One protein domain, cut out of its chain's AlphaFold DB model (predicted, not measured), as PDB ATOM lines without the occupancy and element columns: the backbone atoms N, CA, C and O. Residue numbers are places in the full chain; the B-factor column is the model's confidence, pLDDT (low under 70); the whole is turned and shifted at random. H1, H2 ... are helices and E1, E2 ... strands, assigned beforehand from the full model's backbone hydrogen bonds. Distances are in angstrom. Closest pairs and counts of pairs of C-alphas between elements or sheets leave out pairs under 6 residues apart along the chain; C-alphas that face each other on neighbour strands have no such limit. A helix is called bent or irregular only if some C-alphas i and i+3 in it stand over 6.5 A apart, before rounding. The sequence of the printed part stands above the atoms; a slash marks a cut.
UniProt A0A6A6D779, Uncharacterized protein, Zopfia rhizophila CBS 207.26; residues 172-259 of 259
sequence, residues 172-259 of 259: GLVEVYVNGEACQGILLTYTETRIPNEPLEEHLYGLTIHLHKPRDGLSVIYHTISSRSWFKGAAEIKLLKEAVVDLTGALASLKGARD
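Overview. This is residues 172 to 259 of the 259 residues of an uncharacterized protein of Zopfia rhizophila CBS 207.26 (UniProt A0A6A6D779). One strongly twisted antiparallel sheet folds back on itself: E4 and E3 make one leaf, E1 and E5 the other, and the long strand E2 is the hinge between them. The far end of the hairpin of E2 and E3 makes one end of the long axis, the short helix H1 sits beside the strands after E4, and a tail leads away from the sheet to H2 and the last residues, where residues 251 to 259 stand free. The printed part has 88 residues with five named strands and two named helices, in the order E1, E2, E3, E4, H1, E5, H2; the sheet's order is E4, E3, E2, E1, E5, and the class is mixed, helices and strands. The whole is loose, with a radius of gyration of the C-alphas of 15.1 A, and elongated, spanning 50 by 26 by 25 A.

Arrangement. E1, residues 173 to 178, and E2, residues 181 to 195, form an antiparallel hairpin, with N 176 and O 183 within hydrogen-bond range at 2.8 A. E2 bends by 106 degrees at residue 185. E2 and E3, residues 202 to 215, form the next hairpin, antiparallel at 154 degrees, with N 193 and O 204 2.9 A apart. E3 bends by 103 degrees at residue 212. E3 and the edge strand E4, residues 218 to 226, form a third hairpin, antiparallel at 157 degrees, with N 207 and O 223 2.8 A apart. E1 to E4 are a meander, each strand the antiparallel neighbour of the one before. H1, residues 227 to 231, is on the sheet but at the sheet's level, with a height of 0.6 A; its closest C-alphas to E3 are those of Ser 227 and His 203, 5.3 A apart. The other edge strand, E5, residues 237 to 239, is antiparallel to E1 at 171 degrees, with N 238 and O 175 2.8 A apart. In this folded sheet, one sheet bent back into two leaves, E4 and E3 face E1 and E5; the closest C-alphas of E1 and E4 are those of Val 176 and His 223, 7.8 A apart. H2, residues 248 to 256, is not on the sheet and is apart from H1. Every O i to N i+4 pair is within hydrogen-bond range in H1, and 4 of 5 are in H2.

Along the chain. E1 begins at C-alpha 173, (-42.737, -47.249, -29.744), and is 15.9 A long. E2 measures 27.7 A, E3 29.6 A and E4 23.4 A from first to last C-alpha. E2 ends at C-alpha 195, (-68.358, -49.089, -20.115). H1 has five residues and E5 three. H2 is 12.2 A long and ends at C-alpha 256, (-29.571, -59.515, -18.241).

Size, cuts and confidence. The two C-alphas farthest apart are those of Pro 199 and Asp 259, 51.4 A. The printed part has no cut, and no link is long. The mean pLDDT of the printed part is 76.6; residues 196 to 201, 233 to 235 and 242 to 259 are under 70.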
ATOM      1  N   GLY A 172     -44.032 -52.012 -29.812       92.06
ATOM      2  CA  GLY A 172     -43.723 -50.829 -30.602       92.06
ATOM      3  C   GLY A 172     -43.558 -49.569 -29.753       92.06
ATOM      4  O   GLY A 172     -43.951 -49.501 -28.584       92.06
ATOM      5  N   LEU A 173     -42.985 -48.538 -30.377       93.44
ATOM      6  CA  LEU A 173     -42.737 -47.249 -29.744       93.44
ATOM      7  C   LEU A 173     -44.019 -46.409 -29.657       93.44
ATOM      8  O   LEU A 173     -44.711 -46.170 -30.652       93.44
ATOM      9  N   VAL A 174     -44.293 -45.893 -28.465       93.88
ATOM     10  CA  VAL A 174     -45.406 -44.986 -28.191       93.88
ATOM     11  C   VAL A 174     -44.921 -43.748 -27.443       93.88
ATOM     12  O   VAL A 174     -43.966 -43.794 -26.667       93.88
ATOM     13  N   GLU A 175     -45.591 -42.628 -27.677       93.12
ATOM     14  CA  GLU A 175     -45.461 -41.410 -26.881       93.12
ATOM     15  C   GLU A 175     -46.774 -41.179 -26.147       93.12
ATOM     16  O   GLU A 175     -47.825 -41.154 -26.784       93.12
ATOM     17  N   VAL A 176     -46.718 -41.003 -24.829       91.38
ATOM     18  CA  VAL A 176     -47.876 -40.649 -24.009       91.38
ATOM     19  C   VAL A 176     -47.647 -39.353 -23.253       91.38
ATOM     20  O   VAL A 176     -46.530 -39.079 -22.823       91.38
ATOM     21  N   TYR A 177     -48.691 -38.555 -23.069       89.12
ATOM     22  CA  TYR A 177     -48.630 -37.366 -22.231       89.12
ATOM     23  C   TYR A 177     -49.062 -37.730 -20.816       89.12
ATOM     24  O   TYR A 177     -50.133 -38.283 -20.595       89.12
ATOM     25  N   VAL A 178     -48.204 -37.436 -19.847       83.88
ATOM     26  CA  VAL A 178     -48.486 -37.639 -18.427       83.88
ATOM     27  C   VAL A 178     -48.213 -36.314 -17.733       83.88
ATOM     28  O   VAL A 178     -47.102 -35.788 -17.814       83.88
ATOM     29  N   ASN A 179     -49.237 -35.748 -17.090       84.94
ATOM     30  CA  ASN A 179     -49.181 -34.435 -16.434       84.94
ATOM     31  C   ASN A 179     -48.673 -33.306 -17.358       84.94
ATOM     32  O   ASN A 179     -47.924 -32.434 -16.929       84.94
ATOM     33  N   GLY A 180     -49.062 -33.333 -18.638       83.94
ATOM     34  CA  GLY A 180     -48.663 -32.331 -19.636       83.94
ATOM     35  C   GLY A 180     -47.280 -32.543 -20.264       83.94
ATOM     36  O   GLY A 180     -46.905 -31.794 -21.163       83.94
ATOM     37  N   GLU A 181     -46.540 -33.577 -19.858       88.06
ATOM     38  CA  GLU A 181     -45.216 -33.892 -20.398       88.06
ATOM     39  C   GLU A 181     -45.252 -35.141 -21.279       88.06
ATOM     40  O   GLU A 181     -45.785 -36.179 -20.880       88.06
ATOM     41  N   ALA A 182     -44.639 -35.057 -22.460       90.25
ATOM     42  CA  ALA A 182     -44.503 -36.189 -23.369       90.25
ATOM     43  C   ALA A 182     -43.450 -37.184 -22.856       90.25
ATOM     44  O   ALA A 182     -42.300 -36.828 -22.601       90.25
ATOM     45  N   CYS A 183     -43.845 -38.446 -22.742       90.81
ATOM     46  CA  CYS A 183     -43.034 -39.568 -22.292       90.81
ATOM     47  C   CYS A 183     -43.016 -40.637 -23.386       90.81
ATOM     48  O   CYS A 183     -44.069 -41.056 -23.857       90.81
ATOM     49  N   GLN A 184     -41.831 -41.101 -23.777       94.31
ATOM     50  CA  GLN A 184     -41.684 -42.159 -24.777       94.31
ATOM     51  C   GLN A 184     -41.370 -43.500 -24.120       94.31
ATOM     52  O   GLN A 184     -40.624 -43.571 -23.137       94.31
ATOM     53  N   GLY A 185     -41.919 -44.567 -24.688       94.31
ATOM     54  CA  GLY A 185     -41.706 -45.917 -24.200       94.31
ATOM     55  C   GLY A 185     -42.234 -46.984 -25.146       94.31
ATOM     56  O   GLY A 185     -42.759 -46.689 -26.216       94.31
ATOM     57  N   ILE A 186     -42.093 -48.232 -24.726       95.62
ATOM     58  CA  ILE A 186     -42.545 -49.407 -25.464       95.62
ATOM     59  C   ILE A 186     -43.887 -49.867 -24.903       95.62
ATOM     60  O   ILE A 186     -44.017 -50.072 -23.692       95.62
ATOM     61  N   LEU A 187     -44.887 -50.029 -25.771       95.62
ATOM     62  CA  LEU A 187     -46.182 -50.588 -25.388       95.62
ATOM     63  C   LEU A 187     -46.034 -52.092 -25.128       95.62
ATOM     64  O   LEU A 187     -45.854 -52.865 -26.061       95.62
ATOM     65  N   LEU A 188     -46.139 -52.510 -23.867       94.75
ATOM     66  CA  LEU A 188     -45.974 -53.917 -23.484       94.75
ATOM     67  C   LEU A 188     -47.268 -54.720 -23.625       94.75
ATOM     68  O   LEU A 188     -47.257 -55.889 -23.986       94.75
ATOM     69  N   THR A 189     -48.387 -54.114 -23.243       95.12
ATOM     70  CA  THR A 189     -49.712 -54.733 -23.291       95.12
ATOM     71  C   THR A 189     -50.778 -53.655 -23.145       95.12
ATOM     72  O   THR A 189     -50.486 -52.513 -22.770       95.12
ATOM     73  N   TYR A 190     -52.025 -54.029 -23.383       95.00
ATOM     74  CA  TYR A 190     -53.189 -53.222 -23.077       95.00
ATOM     75  C   TYR A 190     -54.274 -54.077 -22.422       95.00
ATOM     76  O   TYR A 190     -54.171 -55.294 -22.343       95.00
ATOM     77  N   THR A 191     -55.303 -53.424 -21.911       93.12
ATOM     78  CA  THR A 191     -56.547 -54.029 -21.443       93.12
ATOM     79  C   THR A 191     -57.688 -53.229 -22.029       93.12
ATOM     80  O   THR A 191     -57.542 -52.024 -22.231       93.12
ATOM     81  N   GLU A 192     -58.802 -53.880 -22.314       90.06
ATOM     82  CA  GLU A 192     -60.004 -53.226 -22.805       90.06
ATOM     83  C   GLU A 192     -61.116 -53.392 -21.771       90.06
ATOM     84  O   GLU A 192     -61.344 -54.476 -21.236       90.06
ATOM     85  N   THR A 193     -61.808 -52.306 -21.456       88.38
ATOM     86  CA  THR A 193     -63.012 -52.337 -20.632       88.38
ATOM     87  C   THR A 193     -64.116 -51.584 -21.346       88.38
ATOM     88  O   THR A 193     -64.020 -50.378 -21.581       88.38
ATOM     89  N   ARG A 194     -65.193 -52.299 -21.663       84.81
ATOM     90  CA  ARG A 194     -66.429 -51.698 -22.155       84.81
ATOM     91  C   ARG A 194     -67.161 -51.045 -20.987       84.81
ATOM     92  O   ARG A 194     -67.405 -51.706 -19.981       84.81
ATOM     93  N   ILE A 195     -67.533 -49.774 -21.117       80.12
ATOM     94  CA  ILE A 195     -68.358 -49.089 -20.115       80.12
ATOM     95  C   ILE A 195     -69.835 -49.358 -20.442       80.12
ATOM     96  O   ILE A 195     -70.351 -48.815 -21.426       80.12
ATOM     97  N   PRO A 196     -70.552 -50.187 -19.658       63.16
ATOM     98  CA  PRO A 196     -71.983 -50.360 -19.854       63.16
ATOM     99  C   PRO A 196     -72.727 -49.073 -19.464       63.16
ATOM    100  O   PRO A 196     -72.375 -48.420 -18.483       63.16
ATOM    101  N   ASN A 197     -73.807 -48.759 -20.188       62.91
ATOM    102  CA  ASN A 197     -74.748 -47.649 -19.939       62.91
ATOM    103  C   ASN A 197     -74.353 -46.242 -20.432       62.91
ATOM    104  O   ASN A 197     -75.076 -45.288 -20.147       62.91
ATOM    105  N   GLU A 198     -73.287 -46.087 -21.219       61.25
ATOM    106  CA  GLU A 198     -73.089 -44.857 -22.000       61.25
ATOM    107  C   GLU A 198     -74.008 -44.860 -23.246       61.25
ATOM    108  O   GLU A 198     -74.158 -45.899 -23.893       61.25
ATOM    109  N   PRO A 199     -74.620 -43.719 -23.627       57.03
ATOM    110  CA  PRO A 199     -75.516 -43.624 -24.790       57.03
ATOM    111  C   PRO A 199     -74.820 -43.907 -26.135       57.03
ATOM    112  O   PRO A 199     -75.484 -44.092 -27.152       57.03
ATOM    113  N   LEU A 200     -73.488 -43.931 -26.137       65.25
ATOM    114  CA  LEU A 200     -72.622 -44.376 -27.220       65.25
ATOM    115  C   LEU A 200     -71.636 -45.356 -26.589       65.25
ATOM    116  O   LEU A 200     -71.005 -44.977 -25.604       65.25
ATOM    117  N   GLU A 201     -71.506 -46.575 -27.122       67.25
ATOM    118  CA  GLU A 201     -70.578 -47.585 -26.594       67.25
ATOM    119  C   GLU A 201     -69.175 -46.978 -26.393       67.25
ATOM    120  O   GLU A 201     -68.489 -46.609 -27.349       67.25
ATOM    121  N   GLU A 202     -68.774 -46.793 -25.130       81.44
ATOM    122  CA  GLU A 202     -67.468 -46.252 -24.761       81.44
ATOM    123  C   GLU A 202     -66.560 -47.383 -24.285       81.44
ATOM    124  O   GLU A 202     -66.965 -48.262 -23.522       81.44
ATOM    125  N   HIS A 203     -65.316 -47.338 -24.755       86.69
ATOM    126  CA  HIS A 203     -64.284 -48.309 -24.432       86.69
ATOM    127  C   HIS A 203     -63.137 -47.566 -23.752       86.69
ATOM    128  O   HIS A 203     -62.708 -46.508 -24.226       86.69
ATOM    129  N   LEU A 204     -62.643 -48.118 -22.649       90.31
ATOM    130  CA  LEU A 204     -61.425 -47.680 -21.984       90.31
ATOM    131  C   LEU A 204     -60.311 -48.666 -22.298       90.31
ATOM    132  O   LEU A 204     -60.484 -49.871 -22.130       90.31
ATOM    133  N   TYR A 205     -59.168 -48.137 -22.711       91.81
ATOM    134  CA  TYR A 205     -57.960 -48.909 -22.929       91.81
ATOM    135  C   TYR A 205     -56.951 -48.577 -21.836       91.81
ATOM    136  O   TYR A 205     -56.487 -47.440 -21.742       91.81
ATOM    137  N   GLY A 206     -56.615 -49.562 -21.007       94.31
ATOM    138  CA  GLY A 206     -55.544 -49.458 -20.019       94.31
ATOM    139  C   GLY A 206     -54.237 -49.963 -20.613       94.31
ATOM    140  O   GLY A 206     -54.087 -51.161 -20.823       94.31
ATOM    141  N   LEU A 207     -53.294 -49.071 -20.890       94.88
ATOM    142  CA  LEU A 207     -52.008 -49.371 -21.511       94.88
ATOM    143  C   LEU A 207     -50.931 -49.574 -20.452       94.88
ATOM    144  O   LEU A 207     -50.818 -48.773 -19.525       94.88
ATOM    145  N   THR A 208     -50.093 -50.593 -20.622       95.88
ATOM    146  CA  THR A 208     -48.860 -50.731 -19.841       95.88
ATOM    147  C   THR A 208     -47.659 -50.400 -20.712       95.88
ATOM    148  O   THR A 208     -47.444 -51.041 -21.741       95.88
ATOM    149  N   ILE A 209     -46.865 -49.416 -20.295       95.44
ATOM    150  CA  ILE A 209     -45.778 -48.858 -21.105       95.44
ATOM    151  C   ILE A 209     -44.478 -48.912 -20.314       95.44
ATOM    152  O   ILE A 209     -44.422 -48.426 -19.186       95.44
ATOM    153  N   HIS A 210     -43.429 -49.472 -20.914       95.50
ATOM    154  CA  HIS A 210     -42.071 -49.389 -20.386       95.50
ATOM    155  C   HIS A 210     -41.393 -48.117 -20.893       95.50
ATOM    156  O   HIS A 210     -41.166 -47.970 -22.092       95.50
ATOM    157  N   LEU A 211     -41.086 -47.186 -19.998       93.88
ATOM    158  CA  LEU A 211     -40.496 -45.903 -20.353       93.88
ATOM    159  C   LEU A 211     -39.012 -46.047 -20.692       93.88
ATOM    160  O   LEU A 211     -38.260 -46.684 -19.961       93.88
ATOM    161  N   HIS A 212     -38.565 -45.356 -21.743       92.38
ATOM    162  CA  HIS A 212     -37.134 -45.259 -22.061       92.38
ATOM    163  C   HIS A 212     -36.330 -44.572 -20.954       92.38
ATOM    164  O   HIS A 212     -35.163 -44.885 -20.729       92.38
ATOM    165  N   LYS A 213     -36.949 -43.597 -20.284       90.38
ATOM    166  CA  LYS A 213     -36.389 -42.909 -19.124       90.38
ATOM    167  C   LYS A 213     -37.350 -43.092 -17.958       90.38
ATOM    168  O   LYS A 213     -38.510 -42.703 -18.106       90.38
ATOM    169  N   PRO A 214     -36.900 -43.656 -16.823       88.88
ATOM    170  CA  PRO A 214     -37.742 -43.770 -15.646       88.88
ATOM    171  C   PRO A 214     -38.286 -42.406 -15.230       88.88
ATOM    172  O   PRO A 214     -37.564 -41.408 -15.247       88.88
ATOM    173  N   ARG A 215     -39.553 -42.380 -14.830       83.75
ATOM    174  CA  ARG A 215     -40.225 -41.194 -14.300       83.75
ATOM    175  C   ARG A 215     -40.602 -41.468 -12.857       83.75
ATOM    176  O   ARG A 215     -41.172 -42.515 -12.575       83.75
ATOM    177  N   ASP A 216     -40.236 -40.570 -11.948       86.06
ATOM    178  CA  ASP A 216     -40.460 -40.747 -10.504       86.06
ATOM    179  C   ASP A 216     -39.910 -42.089  -9.970       86.06
ATOM    180  O   ASP A 216     -40.473 -42.715  -9.077       86.06
ATOM    181  N   GLY A 217     -38.805 -42.565 -10.563       86.25
ATOM    182  CA  GLY A 217     -38.191 -43.861 -10.250       86.25
ATOM    183  C   GLY A 217     -38.889 -45.084 -10.863       86.25
ATOM    184  O   GLY A 217     -38.396 -46.198 -10.710       86.25
ATOM    185  N   LEU A 218     -39.993 -44.900 -11.592       88.81
ATOM    186  CA  LEU A 218     -40.756 -45.972 -12.228       88.81
ATOM    187  C   LEU A 218     -40.353 -46.138 -13.696       88.81
ATOM    188  O   LEU A 218     -40.436 -45.205 -14.496       88.81
ATOM    189  N   SER A 219     -39.943 -47.351 -14.068       91.88
ATOM    190  CA  SER A 219     -39.649 -47.730 -15.458       91.88
ATOM    191  C   SER A 219     -40.886 -48.193 -16.228       91.88
ATOM    192  O   SER A 219     -40.839 -48.315 -17.447       91.88
ATOM    193  N   VAL A 220     -41.996 -48.457 -15.535       93.44
ATOM    194  CA  VAL A 220     -43.266 -48.873 -16.132       93.44
ATOM    195  C   VAL A 220     -44.372 -47.969 -15.621       93.44
ATOM    196  O   VAL A 220     -44.469 -47.723 -14.419       93.44
ATOM    197  N   ILE A 221     -45.218 -47.503 -16.534       93.81
ATOM    198  CA  ILE A 221     -46.411 -46.725 -16.213       93.81
ATOM    199  C   ILE A 221     -47.665 -47.401 -16.755       93.81
ATOM    200  O   ILE A 221     -47.622 -48.157 -17.731       93.81
ATOM    201  N   TYR A 222     -48.789 -47.073 -16.125       93.69
ATOM    202  CA  TYR A 222     -50.121 -47.463 -16.557       93.69
ATOM    203  C   TYR A 222     -50.857 -46.210 -17.021       93.69
ATOM    204  O   TYR A 222     -51.041 -45.276 -16.240       93.69
ATOM    205  N   HIS A 223     -51.246 -46.169 -18.291       91.75
ATOM    206  CA  HIS A 223     -51.908 -45.014 -18.891       91.75
ATOM    207  C   HIS A 223     -53.261 -45.431 -19.456       91.75
ATOM    208  O   HIS A 223     -53.344 -46.405 -20.195       91.75
ATOM    209  N   THR A 224     -54.327 -44.715 -19.101       92.00
ATOM    210  CA  THR A 224     -55.687 -45.047 -19.549       92.00
ATOM    211  C   THR A 224     -56.155 -44.042 -20.583       92.00
ATOM    212  O   THR A 224     -56.072 -42.838 -20.358       92.00
ATOM    213  N   ILE A 225     -56.700 -44.536 -21.690       89.94
ATOM    214  CA  ILE A 225     -57.266 -43.714 -22.762       89.94
ATOM    215  C   ILE A 225     -58.684 -44.173 -23.075       89.94
ATOM    216  O   ILE A 225     -58.965 -45.369 -23.089       89.94
ATOM    217  N   SER A 226     -59.586 -43.232 -23.351       87.12
ATOM    218  CA  SER A 226     -60.932 -43.571 -23.810       87.12
ATOM    219  C   SER A 226     -61.015 -43.546 -25.332       87.12
ATOM    220  O   SER A 226     -60.357 -42.745 -26.004       87.12
ATOM    221  N   SER A 227     -61.849 -44.414 -25.903       82.56
ATOM    222  CA  SER A 227     -62.098 -44.449 -27.347       82.56
ATOM    223  C   SER A 227     -62.558 -43.084 -27.871       82.56
ATOM    224  O   SER A 227     -62.169 -42.667 -28.964       82.56
ATOM    225  N   ARG A 228     -63.329 -42.345 -27.064       78.62
ATOM    226  CA  ARG A 228     -63.860 -41.019 -27.387       78.62
ATOM    227  C   ARG A 228     -62.773 -39.941 -27.419       78.62
ATOM    228  O   ARG A 228     -62.770 -39.138 -28.356       78.62
ATOM    229  N   SER A 229     -61.866 -39.900 -26.437       81.38
ATOM    230  CA  SER A 229     -60.749 -38.939 -26.455       81.38
ATOM    231  C   SER A 229     -59.814 -39.224 -27.630       81.38
ATOM    232  O   SER A 229     -59.417 -38.299 -28.345       81.38
ATOM    233  N   TRP A 230     -59.580 -40.505 -27.920       81.94
ATOM    234  CA  TRP A 230     -58.769 -40.933 -29.055       81.94
ATOM    235  C   TRP A 230     -59.386 -40.582 -30.401       81.94
ATOM    236  O   TRP A 230     -58.694 -40.086 -31.291       81.94
ATOM    237  N   PHE A 231     -60.695 -40.752 -30.557       74.19
ATOM    238  CA  PHE A 231     -61.388 -40.361 -31.779       74.19
ATOM    239  C   PHE A 231     -61.302 -38.855 -32.060       74.19
ATOM    240  O   PHE A 231     -61.087 -38.455 -33.200       74.19
ATOM    241  N   LYS A 232     -61.404 -38.013 -31.028       75.50
ATOM    242  CA  LYS A 232     -61.333 -36.549 -31.172       75.50
ATOM    243  C   LYS A 232     -59.915 -36.016 -31.424       75.50
ATOM    244  O   LYS A 232     -59.747 -34.803 -31.507       75.50
ATOM    245  N   GLY A 233     -58.904 -36.886 -31.500       68.06
ATOM    246  CA  GLY A 233     -57.496 -36.482 -31.596       68.06
ATOM    247  C   GLY A 233     -56.956 -35.835 -30.316       68.06
ATOM    248  O   GLY A 233     -55.868 -35.274 -30.328       68.06
ATOM    249  N   ALA A 234     -57.714 -35.917 -29.222       64.38
ATOM    250  CA  ALA A 234     -57.343 -35.409 -27.907       64.38
ATOM    251  C   ALA A 234     -56.758 -36.509 -27.011       64.38
ATOM    252  O   ALA A 234     -56.525 -36.269 -25.830       64.38
ATOM    253  N   ALA A 235     -56.568 -37.726 -27.535       65.69
ATOM    254  CA  ALA A 235     -55.879 -38.746 -26.772       65.69
ATOM    255  C   ALA A 235     -54.421 -38.353 -26.611       65.69
ATOM    256  O   ALA A 235     -53.707 -38.079 -27.574       65.69
ATOM    257  N   GLU A 236     -53.998 -38.409 -25.364       79.00
ATOM    258  CA  GLU A 236     -52.640 -38.221 -24.894       79.00
ATOM    259  C   GLU A 236     -51.711 -39.367 -25.334       79.00
ATOM    260  O   GLU A 236     -50.746 -39.644 -24.642       79.00
ATOM    261  N   ILE A 237     -51.964 -40.031 -26.473       83.44
ATOM    262  CA  ILE A 237     -51.107 -41.071 -27.052       83.44
ATOM    263  C   ILE A 237     -50.828 -40.822 -28.538       83.44
ATOM    264  O   ILE A 237     -51.725 -40.525 -29.329       83.44
ATOM    265  N   LYS A 238     -49.574 -41.031 -28.940       87.88
ATOM    266  CA  LYS A 238     -49.148 -41.151 -30.334       87.88
ATOM    267  C   LYS A 238     -48.453 -42.487 -30.549       87.88
ATOM    268  O   LYS A 238     -47.516 -42.842 -29.837       87.88
ATOM    269  N   LEU A 239     -48.900 -43.199 -31.575       86.38
ATOM    270  CA  LEU A 239     -48.280 -44.431 -32.046       86.38
ATOM    271  C   LEU A 239     -47.162 -44.047 -33.025       86.38
ATOM    272  O   LEU A 239     -47.433 -43.587 -34.136       86.38
ATOM    273  N   LEU A 240     -45.905 -44.142 -32.592       84.81
ATOM    274  CA  LEU A 240     -44.762 -43.619 -33.343       84.81
ATOM    275  C   LEU A 240     -44.307 -44.645 -34.381       84.81
ATOM    276  O   LEU A 240     -44.053 -45.788 -34.022       84.81
ATOM    277  N   LYS A 241     -44.210 -44.262 -35.666       74.69
ATOM    278  CA  LYS A 241     -43.713 -45.163 -36.729       74.69
ATOM    279  C   LYS A 241     -42.471 -45.900 -36.231       74.69
ATOM    280  O   LYS A 241     -41.601 -45.247 -35.659       74.69
ATOM    281  N   GLU A 242     -42.416 -47.214 -36.460       56.38
ATOM    282  CA  GLU A 242     -41.234 -48.031 -36.186       56.38
ATOM    283  C   GLU A 242     -40.025 -47.345 -36.826       56.38
ATOM    284  O   GLU A 242     -39.804 -47.406 -38.036       56.38
ATOM    285  N   ALA A 243     -39.261 -46.615 -36.019       41.81
ATOM    286  CA  ALA A 243     -37.893 -46.341 -36.371       41.81
ATOM    287  C   ALA A 243     -37.221 -47.714 -36.355       41.81
ATOM    288  O   ALA A 243     -37.430 -48.482 -35.414       41.81
ATOM    289  N   VAL A 244     -36.467 -48.035 -37.405       37.00
ATOM    290  CA  VAL A 244     -35.572 -49.196 -37.435       37.00
ATOM    291  C   VAL A 244     -34.522 -48.958 -36.351       37.00
ATOM    292  O   VAL A 244     -33.450 -48.418 -36.597       37.00
ATOM    293  N   VAL A 245     -34.894 -49.236 -35.111       39.91
ATOM    294  CA  VAL A 245     -34.020 -49.218 -33.954       39.91
ATOM    295  C   VAL A 245     -33.727 -50.678 -33.705       39.91
ATOM    296  O   VAL A 245     -34.638 -51.481 -33.525       39.91
ATOM    297  N   ASP A 246     -32.448 -51.016 -33.780       39.09
ATOM    298  CA  ASP A 246     -31.923 -52.351 -33.544       39.09
ATOM    299  C   ASP A 246     -32.288 -52.786 -32.108       39.09
ATOM    300  O   ASP A 246     -31.620 -52.460 -31.125       39.09
ATOM    301  N   LEU A 247     -33.445 -53.447 -31.972       46.44
ATOM    302  CA  LEU A 247     -34.079 -53.865 -30.712       46.44
ATOM    303  C   LEU A 247     -33.304 -54.982 -29.993       46.44
ATOM    304  O   LEU A 247     -33.668 -55.369 -28.879       46.44
ATOM    305  N   THR A 248     -32.212 -55.469 -30.584       43.78
ATOM    306  CA  THR A 248     -31.303 -56.443 -29.972       43.78
ATOM    307  C   THR A 248     -30.697 -55.932 -28.661       43.78
ATOM    308  O   THR A 248     -30.497 -56.723 -27.743       43.78
ATOM    309  N   GLY A 249     -30.486 -54.620 -28.506       37.41
ATOM    310  CA  GLY A 249     -29.895 -54.047 -27.287       37.41
ATOM    311  C   GLY A 249     -30.861 -53.894 -26.102       37.41
ATOM    312  O   GLY A 249     -30.495 -54.169 -24.958       37.41
ATOM    313  N   ALA A 250     -32.107 -53.475 -26.349       41.16
ATOM    314  CA  ALA A 250     -33.062 -53.160 -25.279       41.16
ATOM    315  C   ALA A 250     -33.688 -54.419 -24.651       41.16
ATOM    316  O   ALA A 250     -33.837 -54.497 -23.431       41.16
ATOM    317  N   LEU A 251     -33.983 -55.439 -25.465       43.22
ATOM    318  CA  LEU A 251     -34.494 -56.726 -24.982       43.22
ATOM    319  C   LEU A 251     -33.418 -57.549 -24.255       43.22
ATOM    320  O   LEU A 251     -33.727 -58.241 -23.285       43.22
ATOM    321  N   ALA A 252     -32.148 -57.438 -24.666       44.41
ATOM    322  CA  ALA A 252     -31.031 -58.083 -23.974       44.41
ATOM    323  C   ALA A 252     -30.782 -57.480 -22.580       44.41
ATOM    324  O   ALA A 252     -30.509 -58.219 -21.637       44.41
ATOM    325  N   SER A 253     -30.961 -56.163 -22.420       38.50
ATOM    326  CA  SER A 253     -30.843 -55.487 -21.119       38.50
ATOM    327  C   SER A 253     -31.932 -55.926 -20.123       38.50
ATOM    328  O   SER A 253     -31.665 -56.103 -18.936       38.50
ATOM    329  N   LEU A 254     -33.146 -56.211 -20.609       47.34
ATOM    330  CA  LEU A 254     -34.239 -56.760 -19.791       47.34
ATOM    331  C   LEU A 254     -34.037 -58.235 -19.407       47.34
ATOM    332  O   LEU A 254     -34.502 -58.651 -18.345       47.34
ATOM    333  N   LYS A 255     -33.339 -59.025 -20.235       42.69
ATOM    334  CA  LYS A 255     -32.948 -60.405 -19.894       42.69
ATOM    335  C   LYS A 255     -31.746 -60.462 -18.946       42.69
ATOM    336  O   LYS A 255     -31.732 -61.321 -18.076       42.69
ATOM    337  N   GLY A 256     -30.785 -59.545 -19.069       34.66
ATOM    338  CA  GLY A 256     -29.571 -59.515 -18.241       34.66
ATOM    339  C   GLY A 256     -29.740 -58.922 -16.838       34.66
ATOM    340  O   GLY A 256     -28.871 -59.105 -15.999       34.66
ATOM    341  N   ALA A 257     -30.849 -58.232 -16.552       37.84
ATOM    342  CA  ALA A 257     -31.143 -57.692 -15.218       37.84
ATOM    343  C   ALA A 257     -31.855 -58.696 -14.280       37.84
ATOM    344  O   ALA A 257     -32.366 -58.298 -13.233       37.84
ATOM    345  N   ARG A 258     -31.960 -59.972 -14.683       43.19
ATOM    346  CA  ARG A 258     -32.651 -61.046 -13.946       43.19
ATOM    347  C   ARG A 258     -31.725 -62.140 -13.393       43.19
ATOM    348  O   ARG A 258     -32.257 -63.099 -12.836       43.19
ATOM    349  N   ASP A 259     -30.408 -61.958 -13.491       35.88
ATOM    350  CA  ASP A 259     -29.402 -62.785 -12.807       35.88
ATOM    351  C   ASP A 259     -28.870 -62.083 -11.547       35.88
ATOM    352  O   ASP A 259     -28.554 -60.870 -11.628       35.88
TER     353      ASP A 259